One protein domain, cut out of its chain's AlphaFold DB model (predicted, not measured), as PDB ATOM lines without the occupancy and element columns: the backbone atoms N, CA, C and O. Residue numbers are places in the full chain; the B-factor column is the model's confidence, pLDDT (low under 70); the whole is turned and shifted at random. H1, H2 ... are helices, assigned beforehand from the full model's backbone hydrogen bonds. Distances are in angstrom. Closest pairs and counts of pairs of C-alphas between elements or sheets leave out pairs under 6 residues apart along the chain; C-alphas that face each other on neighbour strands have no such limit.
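What this domain is: This is residues 128 to 195 of the 218 residues of an uncharacterized protein of Ancylostoma caninum (UniProt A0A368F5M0). Two long helices, H1 and H3, cross nearly at a right angle as a lopsided cross, with residues 134 to 142 of H1 meeting residues 176 to 183 of H3, and the short helix H2 packs on H1 near the crossing. After H1 the chain folds back through residues 154 to 161 to reach H2, while residues 128 to 133 of H1 and residues 185 to 195 of H3 stick out as free arms. The printed part has 68 residues with three named helices, in the order H1, H2, H3, and no named strand; the class is all helix. The whole is loose, with a radius of gyration of the C-alphas of 14.2 A, and elongated, spanning 45 by 27 by 17 A.

Where its parts are: H1, the longest helix, is residues 128 to 153 and measures 38.2 A from its first C-alpha, at (230.396, 155.390, 271.686), to its last, at (221.095, 192.385, 270.924). H3 is residues 173 to 195 and measures 33.5 A, with C-alpha 195 at (240.052, 167.353, 296.332). H2 is residues 162 to 168, 10.0 A from first to last C-alpha.

How they stand to each other: H1 touches both other helices. H1 and H3 touch with 15 pairs of C-alphas within 8 A, through residues 134 to 142 of H1 and residues 176 to 183 of H3 alone; their closest C-alphas, those of Ala 138 and Arg 180, are 5.1 A apart. Their lines are about perpendicular, at 81 degrees. H1 touches H2 with residues 140 to 143 alone, and the closest C-alphas, those of Ile 143 and Ala 165, are 6.4 A apart. H1 and H2 run the same way at a steep tilt of 53 degrees. H2 and H3 are apart, although they follow each other in the chain. In H1, H2 and H3 every pair of O i and N i+4 is within hydrogen-bond range.

The domain as a whole: The two C-alphas farthest apart, those of Asn 156 and Ser 195, are 45.4 A apart. Without the stretches that stand free, residues 128 to 133 and 185 to 195, the body has 51 residues and spans 33 by 18 by 14 A. The printed part has no cut. The link from H1 to H2 is short, with 8 residues, and the link from H2 to H3 is tight, with 4 residues. The mean pLDDT of the printed part is 85.9, and residues 193 to 195, at the end of H3, are under 70.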
ATOM      1  N   SER A 128     230.698 154.647 272.916       82.06
ATOM      2  CA  SER A 128     230.396 155.390 271.686       82.06
ATOM      3  C   SER A 128     229.249 156.372 271.904       82.06
ATOM      4  O   SER A 128     229.432 157.571 271.718       82.06
ATOM      5  N   GLU A 129     228.118 155.899 272.430       83.25
ATOM      6  CA  GLU A 129     226.958 156.752 272.724       83.25
ATOM      7  C   GLU A 129     227.288 157.861 273.720       83.25
ATOM      8  O   GLU A 129     226.758 158.966 273.639       83.25
ATOM      9  N   ARG A 130     228.174 157.583 274.679       83.94
ATOM     10  CA  ARG A 130     228.672 158.593 275.607       83.94
ATOM     11  C   ARG A 130     229.473 159.668 274.878       83.94
ATOM     12  O   ARG A 130     229.312 160.842 275.199       83.94
ATOM     13  N   SER A 131     230.314 159.284 273.919       84.88
ATOM     14  CA  SER A 131     231.058 160.237 273.092       84.88
ATOM     15  C   SER A 131     230.110 161.117 272.276       84.88
ATOM     16  O   SER A 131     230.212 162.344 272.336       84.88
ATOM     17  N   ASP A 132     229.124 160.507 271.617       87.50
ATOM     18  CA  ASP A 132     228.109 161.214 270.829       87.50
ATOM     19  C   ASP A 132     227.281 162.162 271.704       87.50
ATOM     20  O   ASP A 132     227.038 163.317 271.350       87.50
ATOM     21  N   PHE A 133     226.905 161.715 272.904       86.69
ATOM     22  CA  PHE A 133     226.198 162.537 273.878       86.69
ATOM     23  C   PHE A 133     227.029 163.744 274.333       86.69
ATOM     24  O   PHE A 133     226.497 164.850 274.451       86.69
ATOM     25  N   GLU A 134     228.330 163.570 274.575       88.62
ATOM     26  CA  GLU A 134     229.230 164.671 274.937       88.62
ATOM     27  C   GLU A 134     229.352 165.709 273.807       88.62
ATOM     28  O   GLU A 134     229.366 166.914 274.084       88.62
ATOM     29  N   ILE A 135     229.371 165.258 272.549       90.75
ATOM     30  CA  ILE A 135     229.342 166.115 271.354       90.75
ATOM     31  C   ILE A 135     228.012 166.873 271.258       90.75
ATOM     32  O   ILE A 135     228.010 168.101 271.160       90.75
ATOM     33  N   ALA A 136     226.879 166.179 271.385       88.94
ATOM     34  CA  ALA A 136     225.552 166.796 271.364       88.94
ATOM     35  C   ALA A 136     225.380 167.832 272.489       88.94
ATOM     36  O   ALA A 136     224.803 168.904 272.293       88.94
ATOM     37  N   GLN A 137     225.924 167.557 273.679       89.94
ATOM     38  CA  GLN A 137     225.938 168.524 274.771       89.94
ATOM     39  C   GLN A 137     226.794 169.757 274.468       89.94
ATOM     40  O   GLN A 137     226.413 170.861 274.863       89.94
ATOM     41  N   ALA A 138     227.945 169.589 273.814       91.81
ATOM     42  CA  ALA A 138     228.783 170.709 273.402       91.81
ATOM     43  C   ALA A 138     228.055 171.589 272.378       91.81
ATOM     44  O   ALA A 138     227.961 172.799 272.585       91.81
ATOM     45  N   LEU A 139     227.429 170.978 271.367       91.44
ATOM     46  CA  LEU A 139     226.592 171.684 270.398       91.44
ATOM     47  C   LEU A 139     225.459 172.458 271.087       91.44
ATOM     48  O   LEU A 139     225.290 173.654 270.861       91.44
ATOM     49  N   LYS A 140     224.728 171.814 272.005       90.88
ATOM     50  CA  LYS A 140     223.670 172.472 272.785       90.88
ATOM     51  C   LYS A 140     224.188 173.693 273.551       90.88
ATOM     52  O   LYS A 140     223.512 174.719 273.578       90.88
ATOM     53  N   ARG A 141     225.359 173.595 274.195       92.12
ATOM     54  CA  ARG A 141     225.966 174.724 274.922       92.12
ATOM     55  C   ARG A 141     226.297 175.881 273.983       92.12
ATOM     56  O   ARG A 141     225.967 177.015 274.322       92.12
ATOM     57  N   LEU A 142     226.880 175.596 272.818       91.69
ATOM     58  CA  LEU A 142     227.189 176.606 271.802       91.69
ATOM     59  C   LEU A 142     225.934 177.310 271.296       91.69
ATOM     60  O   LEU A 142     225.878 178.537 271.316       91.69
ATOM     61  N   ILE A 143     224.912 176.540 270.913       90.44
ATOM     62  CA  ILE A 143     223.632 177.084 270.453       90.44
ATOM     63  C   ILE A 143     223.036 177.992 271.527       90.44
ATOM     64  O   ILE A 143     222.703 179.136 271.241       90.44
ATOM     65  N   ILE A 144     222.954 177.530 272.780       89.88
ATOM     66  CA  ILE A 144     222.404 178.340 273.874       89.88
ATOM     67  C   ILE A 144     223.214 179.625 274.070       89.88
ATOM     68  O   ILE A 144     222.616 180.685 274.237       89.88
ATOM     69  N   ALA A 145     224.547 179.552 274.046       89.94
ATOM     70  CA  ALA A 145     225.400 180.727 274.201       89.94
ATOM     71  C   ALA A 145     225.148 181.757 273.088       89.94
ATOM     72  O   ALA A 145     224.940 182.934 273.383       89.94
ATOM     73  N   LYS A 146     225.078 181.305 271.830       90.12
ATOM     74  CA  LYS A 146     224.799 182.162 270.669       90.12
ATOM     75  C   LYS A 146     223.388 182.740 270.679       90.12
ATOM     76  O   LYS A 146     223.213 183.933 270.458       90.12
ATOM     77  N   MET A 147     222.390 181.937 271.036       88.56
ATOM     78  CA  MET A 147     221.016 182.412 271.198       88.56
ATOM     79  C   MET A 147     220.899 183.457 272.313       88.56
ATOM     80  O   MET A 147     220.174 184.434 272.169       88.56
ATOM     81  N   GLN A 148     221.609 183.281 273.431       88.88
ATOM     82  CA  GLN A 148     221.613 184.261 274.520       88.88
ATOM     83  C   GLN A 148     222.307 185.567 274.128       88.88
ATOM     84  O   GLN A 148     221.838 186.630 274.524       88.88
ATOM     85  N   GLU A 149     223.404 185.491 273.372       88.75
ATOM     86  CA  GLU A 149     224.086 186.653 272.795       88.75
ATOM     87  C   GLU A 149     223.127 187.434 271.887       88.75
ATOM     88  O   GLU A 149     222.887 188.619 272.116       88.75
ATOM     89  N   GLN A 150     222.471 186.743 270.955       85.94
ATOM     90  CA  GLN A 150     221.555 187.369 270.007       85.94
ATOM     91  C   GLN A 150     220.289 187.927 270.674       85.94
ATOM     92  O   GLN A 150     219.824 189.007 270.322       85.94
ATOM     93  N   ARG A 151     219.761 187.249 271.699       88.06
ATOM     94  CA  ARG A 151     218.629 187.748 272.493       88.06
ATOM     95  C   ARG A 151     218.948 189.039 273.248       88.06
ATOM     96  O   ARG A 151     218.041 189.810 273.537       88.06
ATOM     97  N   ARG A 152     220.210 189.272 273.619       87.25
ATOM     98  CA  ARG A 152     220.610 190.540 274.254       87.25
ATOM     99  C   ARG A 152     220.672 191.683 273.248       87.25
ATOM    100  O   ARG A 152     220.429 192.819 273.639       87.25
ATOM    101  N   SER A 153     221.010 191.388 271.994       86.44
ATOM    102  CA  SER A 153     221.095 192.385 270.924       86.44
ATOM    103  C   SER A 153     219.762 192.667 270.229       86.44
ATOM    104  O   SER A 153     219.601 193.751 269.682       86.44
ATOM    105  N   ASP A 154     218.822 191.718 270.238       84.88
ATOM    106  CA  ASP A 154     217.553 191.816 269.510       84.88
ATOM    107  C   ASP A 154     216.338 191.598 270.441       84.88
ATOM    108  O   ASP A 154     216.134 190.482 270.936       84.88
ATOM    109  N   PRO A 155     215.499 192.630 270.671       80.19
ATOM    110  CA  PRO A 155     214.262 192.508 271.445       80.19
ATOM    111  C   PRO A 155     213.226 191.565 270.812       80.19
ATOM    112  O   PRO A 155     212.397 191.012 271.534       80.19
ATOM    113  N   ASN A 156     213.282 191.354 269.493       88.12
ATOM    114  CA  ASN A 156     212.362 190.505 268.728       88.12
ATOM    115  C   ASN A 156     212.919 189.091 268.489       88.12
ATOM    116  O   ASN A 156     212.496 188.388 267.571       88.12
ATOM    117  N   PHE A 157     213.863 188.653 269.325       85.81
ATOM    118  CA  PHE A 157     214.530 187.366 269.183       85.81
ATOM    119  C   PHE A 157     213.557 186.175 269.119       85.81
ATOM    120  O   PHE A 157     212.770 185.931 270.041       85.81
ATOM    121  N   GLN A 158     213.685 185.376 268.058       84.00
ATOM    122  CA  GLN A 158     212.923 184.148 267.842       84.00
ATOM    123  C   GLN A 158     213.739 182.911 268.247       84.00
ATOM    124  O   GLN A 158     214.952 182.853 268.058       84.00
ATOM    125  N   TYR A 159     213.070 181.893 268.794       82.88
ATOM    126  CA  TYR A 159     213.699 180.601 269.071       82.88
ATOM    127  C   TYR A 159     213.761 179.744 267.803       82.88
ATOM    128  O   TYR A 159     212.803 179.699 267.036       82.88
ATOM    129  N   PHE A 160     214.875 179.035 267.630       82.75
ATOM    130  CA  PHE A 160     215.142 178.177 266.476       82.75
ATOM    131  C   PHE A 160     215.207 176.709 266.889       82.75
ATOM    132  O   PHE A 160     215.525 176.383 268.039       82.75
ATOM    133  N   THR A 161     214.945 175.821 265.934       84.06
ATOM    134  CA  THR A 161     215.300 174.403 266.066       84.06
ATOM    135  C   THR A 161     216.824 174.224 266.088       84.06
ATOM    136  O   THR A 161     217.584 175.142 265.772       84.06
ATOM    137  N   VAL A 162     217.299 173.039 266.487       81.00
ATOM    138  CA  VAL A 162     218.744 172.751 266.571       81.00
ATOM    139  C   VAL A 162     219.423 172.885 265.204       81.00
ATOM    140  O   VAL A 162     220.503 173.472 265.122       81.00
ATOM    141  N   ASP A 163     218.781 172.409 264.138       82.31
ATOM    142  CA  ASP A 163     219.342 172.421 262.781       82.31
ATOM    143  C   ASP A 163     219.396 173.840 262.201       82.31
ATOM    144  O   ASP A 163     220.420 174.272 261.659       82.31
ATOM    145  N   GLU A 164     218.328 174.616 262.398       86.38
ATOM    146  CA  GLU A 164     218.280 176.028 262.013       86.38
ATOM    147  C   GLU A 164     219.325 176.848 262.768       86.38
ATOM    148  O   GLU A 164     220.030 177.651 262.160       86.38
ATOM    149  N   ALA A 165     219.455 176.637 264.082       85.06
ATOM    150  CA  ALA A 165     220.442 177.332 264.901       85.06
ATOM    151  C   ALA A 165     221.872 176.999 264.463       85.06
ATOM    152  O   ALA A 165     222.701 177.897 264.335       85.06
ATOM    153  N   SER A 166     222.157 175.721 264.198       82.88
ATOM    154  CA  SER A 166     223.488 175.277 263.769       82.88
ATOM    155  C   SER A 166     223.890 175.927 262.446       82.88
ATOM    156  O   SER A 166     225.007 176.429 262.321       82.88
ATOM    157  N   THR A 167     222.948 176.007 261.503       86.56
ATOM    158  CA  THR A 167     223.159 176.640 260.196       86.56
ATOM    159  C   THR A 167     223.299 178.160 260.319       86.56
ATOM    160  O   THR A 167     224.253 178.737 259.806       86.56
ATOM    161  N   ARG A 168     222.386 178.826 261.040       86.31
ATOM    162  CA  ARG A 168     222.378 180.294 261.190       86.31
ATOM    163  C   ARG A 168     223.598 180.829 261.927       86.31
ATOM    164  O   ARG A 168     224.079 181.907 261.595       86.31
ATOM    165  N   PHE A 169     224.083 180.101 262.931       88.12
ATOM    166  CA  PHE A 169     225.265 180.500 263.693       88.12
ATOM    167  C   PHE A 169     226.577 180.018 263.070       88.12
ATOM    168  O   PHE A 169     227.631 180.307 263.631       88.12
ATOM    169  N   GLY A 170     226.522 179.299 261.941       87.81
ATOM    170  CA  GLY A 170     227.703 178.780 261.258       87.81
ATOM    171  C   GLY A 170     228.551 177.873 262.150       87.81
ATOM    172  O   GLY A 170     229.775 177.959 262.106       87.81
ATOM    173  N   LEU A 171     227.919 177.060 263.006       90.19
ATOM    174  CA  LEU A 171     228.642 176.222 263.962       90.19
ATOM    175  C   LEU A 171     229.371 175.101 263.224       90.19
ATOM    176  O   LEU A 171     228.740 174.223 262.636       90.19
ATOM    177  N   THR A 172     230.700 175.114 263.285       91.62
ATOM    178  CA  THR A 172     231.529 174.087 262.650       91.62
ATOM    179  C   THR A 172     231.813 172.926 263.601       91.62
ATOM    180  O   THR A 172     231.703 173.041 264.825       91.62
ATOM    181  N   THR A 173     232.242 171.789 263.048       89.62
ATOM    182  CA  THR A 173     232.706 170.641 263.844       89.62
ATOM    183  C   THR A 173     233.850 171.027 264.788       89.62
ATOM    184  O   THR A 173     233.874 170.578 265.936       89.62
ATOM    185  N   ASP A 174     234.750 171.909 264.351       93.25
ATOM    186  CA  ASP A 174     235.876 172.380 265.161       93.25
ATOM    187  C   ASP A 174     235.417 173.190 266.376       93.25
ATOM    188  O   ASP A 174     235.965 173.028 267.470       93.25
ATOM    189  N   ASP A 175     234.385 174.023 266.225       91.38
ATOM    190  CA  ASP A 175     233.817 174.791 267.337       91.38
ATOM    191  C   ASP A 175     233.221 173.864 268.399       91.38
ATOM    192  O   ASP A 175     233.450 174.044 269.600       91.38
ATOM    193  N   ILE A 176     232.512 172.820 267.959       91.50
ATOM    194  CA  ILE A 176     231.911 171.813 268.841       91.50
ATOM    195  C   ILE A 176     232.999 171.058 269.612       91.50
ATOM    196  O   ILE A 176     232.886 170.873 270.829       91.50
ATOM    197  N   LEU A 177     234.078 170.652 268.936       91.44
ATOM    198  CA  LEU A 177     235.200 169.954 269.567       91.44
ATOM    199  C   LEU A 177     235.938 170.843 270.574       91.44
ATOM    200  O   LEU A 177     236.253 170.381 271.677       91.44
ATOM    201  N   LYS A 178     236.165 172.118 270.237       93.81
ATOM    202  CA  LYS A 178     236.750 173.105 271.156       93.81
ATOM    203  C   LYS A 178     235.890 173.273 272.405       93.81
ATOM    204  O   LYS A 178     236.414 173.179 273.515       93.81
ATOM    205  N   GLU A 179     234.576 173.446 272.258       93.19
ATOM    206  CA  GLU A 179     233.667 173.596 273.402       93.19
ATOM    207  C   GLU A 179     233.596 172.319 274.256       93.19
ATOM    208  O   GLU A 179     233.569 172.391 275.490       93.19
ATOM    209  N   ARG A 180     233.619 171.132 273.634       92.06
ATOM    210  CA  ARG A 180     233.698 169.852 274.357       92.06
ATOM    211  C   ARG A 180     234.954 169.789 275.227       92.06
ATOM    212  O   ARG A 180     234.859 169.475 276.415       92.06
ATOM    213  N   ASN A 181     236.116 170.087 274.648       92.00
ATOM    214  CA  ASN A 181     237.401 170.000 275.343       92.00
ATOM    215  C   ASN A 181     237.494 171.038 276.471       92.00
ATOM    216  O   ASN A 181     237.772 170.671 277.613       92.00
ATOM    217  N   LYS A 182     237.112 172.290 276.197       92.25
ATOM    218  CA  LYS A 182     237.020 173.366 277.195       92.25
ATOM    219  C   LYS A 182     236.146 172.978 278.390       92.25
ATOM    220  O   LYS A 182     236.517 173.207 279.543       92.25
ATOM    221  N   TYR A 183     234.980 172.375 278.145       88.62
ATOM    222  CA  TYR A 183     234.102 171.928 279.227       88.62
ATOM    223  C   TYR A 183     234.734 170.799 280.049       88.62
ATOM    224  O   TYR A 183     234.664 170.819 281.279       88.62
ATOM    225  N   ARG A 184     235.389 169.836 279.390       87.19
ATOM    226  CA  ARG A 184     236.087 168.725 280.053       87.19
ATOM    227  C   ARG A 184     237.227 169.218 280.947       87.19
ATOM    228  O   ARG A 184     237.329 168.782 282.093       87.19
ATOM    229  N   GLU A 185     238.023 170.165 280.461       88.12
ATOM    230  CA  GLU A 185     239.085 170.825 281.230       88.12
ATOM    231  C   GLU A 185     238.513 171.565 282.443       88.12
ATOM    232  O   GLU A 185     238.964 171.352 283.569       88.12
ATOM    233  N   SER A 186     237.444 172.345 282.257       87.31
ATOM    234  CA  SER A 186     236.763 173.041 283.356       87.31
ATOM    235  C   SER A 186     236.185 172.087 284.408       87.31
ATOM    236  O   SER A 186     236.195 172.379 285.605       87.31
ATOM    237  N   LEU A 187     235.678 170.923 283.993       83.06
ATOM    238  CA  LEU A 187     235.191 169.914 284.929       83.06
ATOM    239  C   LEU A 187     236.343 169.322 285.748       83.06
ATOM    240  O   LEU A 187     236.213 169.130 286.958       83.06
ATOM    241  N   SER A 188     237.469 169.053 285.082       81.25
ATOM    242  CA  SER A 188     238.658 168.470 285.699       81.25
ATOM    243  C   SER A 188     239.272 169.397 286.755       81.25
ATOM    244  O   SER A 188     239.578 168.941 287.858       81.25
ATOM    245  N   SER A 189     239.335 170.706 286.486       78.25
ATOM    246  CA  SER A 189     239.844 171.698 287.440       78.25
ATOM    247  C   SER A 189     238.939 171.822 288.668       78.25
ATOM    248  O   SER A 189     239.414 171.737 289.799       78.25
ATOM    249  N   ARG A 190     237.614 171.869 288.476       77.25
ATOM    250  CA  ARG A 190     236.637 171.895 289.585       77.25
ATOM    251  C   ARG A 190     236.719 170.662 290.487       77.25
ATOM    252  O   ARG A 190     236.478 170.757 291.693       77.25
ATOM    253  N   LEU A 191     236.997 169.492 289.913       73.00
ATOM    254  CA  LEU A 191     237.181 168.255 290.676       73.00
ATOM    255  C   LEU A 191     238.516 168.253 291.434       73.00
ATOM    256  O   LEU A 191     238.553 167.817 292.588       73.00
ATOM    257  N   ALA A 192     239.582 168.786 290.836       71.25
ATOM    258  CA  ALA A 192     240.877 168.945 291.493       71.25
ATOM    259  C   ALA A 192     240.805 169.909 292.695       71.25
ATOM    260  O   ALA A 192     241.327 169.598 293.770       71.25
ATOM    261  N   ASP A 193     240.075 171.019 292.568       67.38
ATOM    262  CA  ASP A 193     239.901 171.999 293.648       67.38
ATOM    263  C   ASP A 193     239.080 171.451 294.824       67.38
ATOM    264  O   ASP A 193     239.407 171.694 295.989       67.38
ATOM    265  N   LYS A 194     238.054 170.632 294.551       60.94
ATOM    266  CA  LYS A 194     237.297 169.920 295.601       60.94
ATOM    267  C   LYS A 194     238.141 168.893 296.356       60.94
ATOM    268  O   LYS A 194     237.896 168.652 297.537       60.94
ATOM    269  N   SER A 195     239.116 168.282 295.689       58.97
ATOM    270  CA  SER A 195     240.052 167.353 296.332       58.97
ATOM    271  C   SER A 195     241.066 168.100 297.203       58.97
ATOM    272  O   SER A 195     241.367 167.652 298.306       58.97
TER     273      SER A 195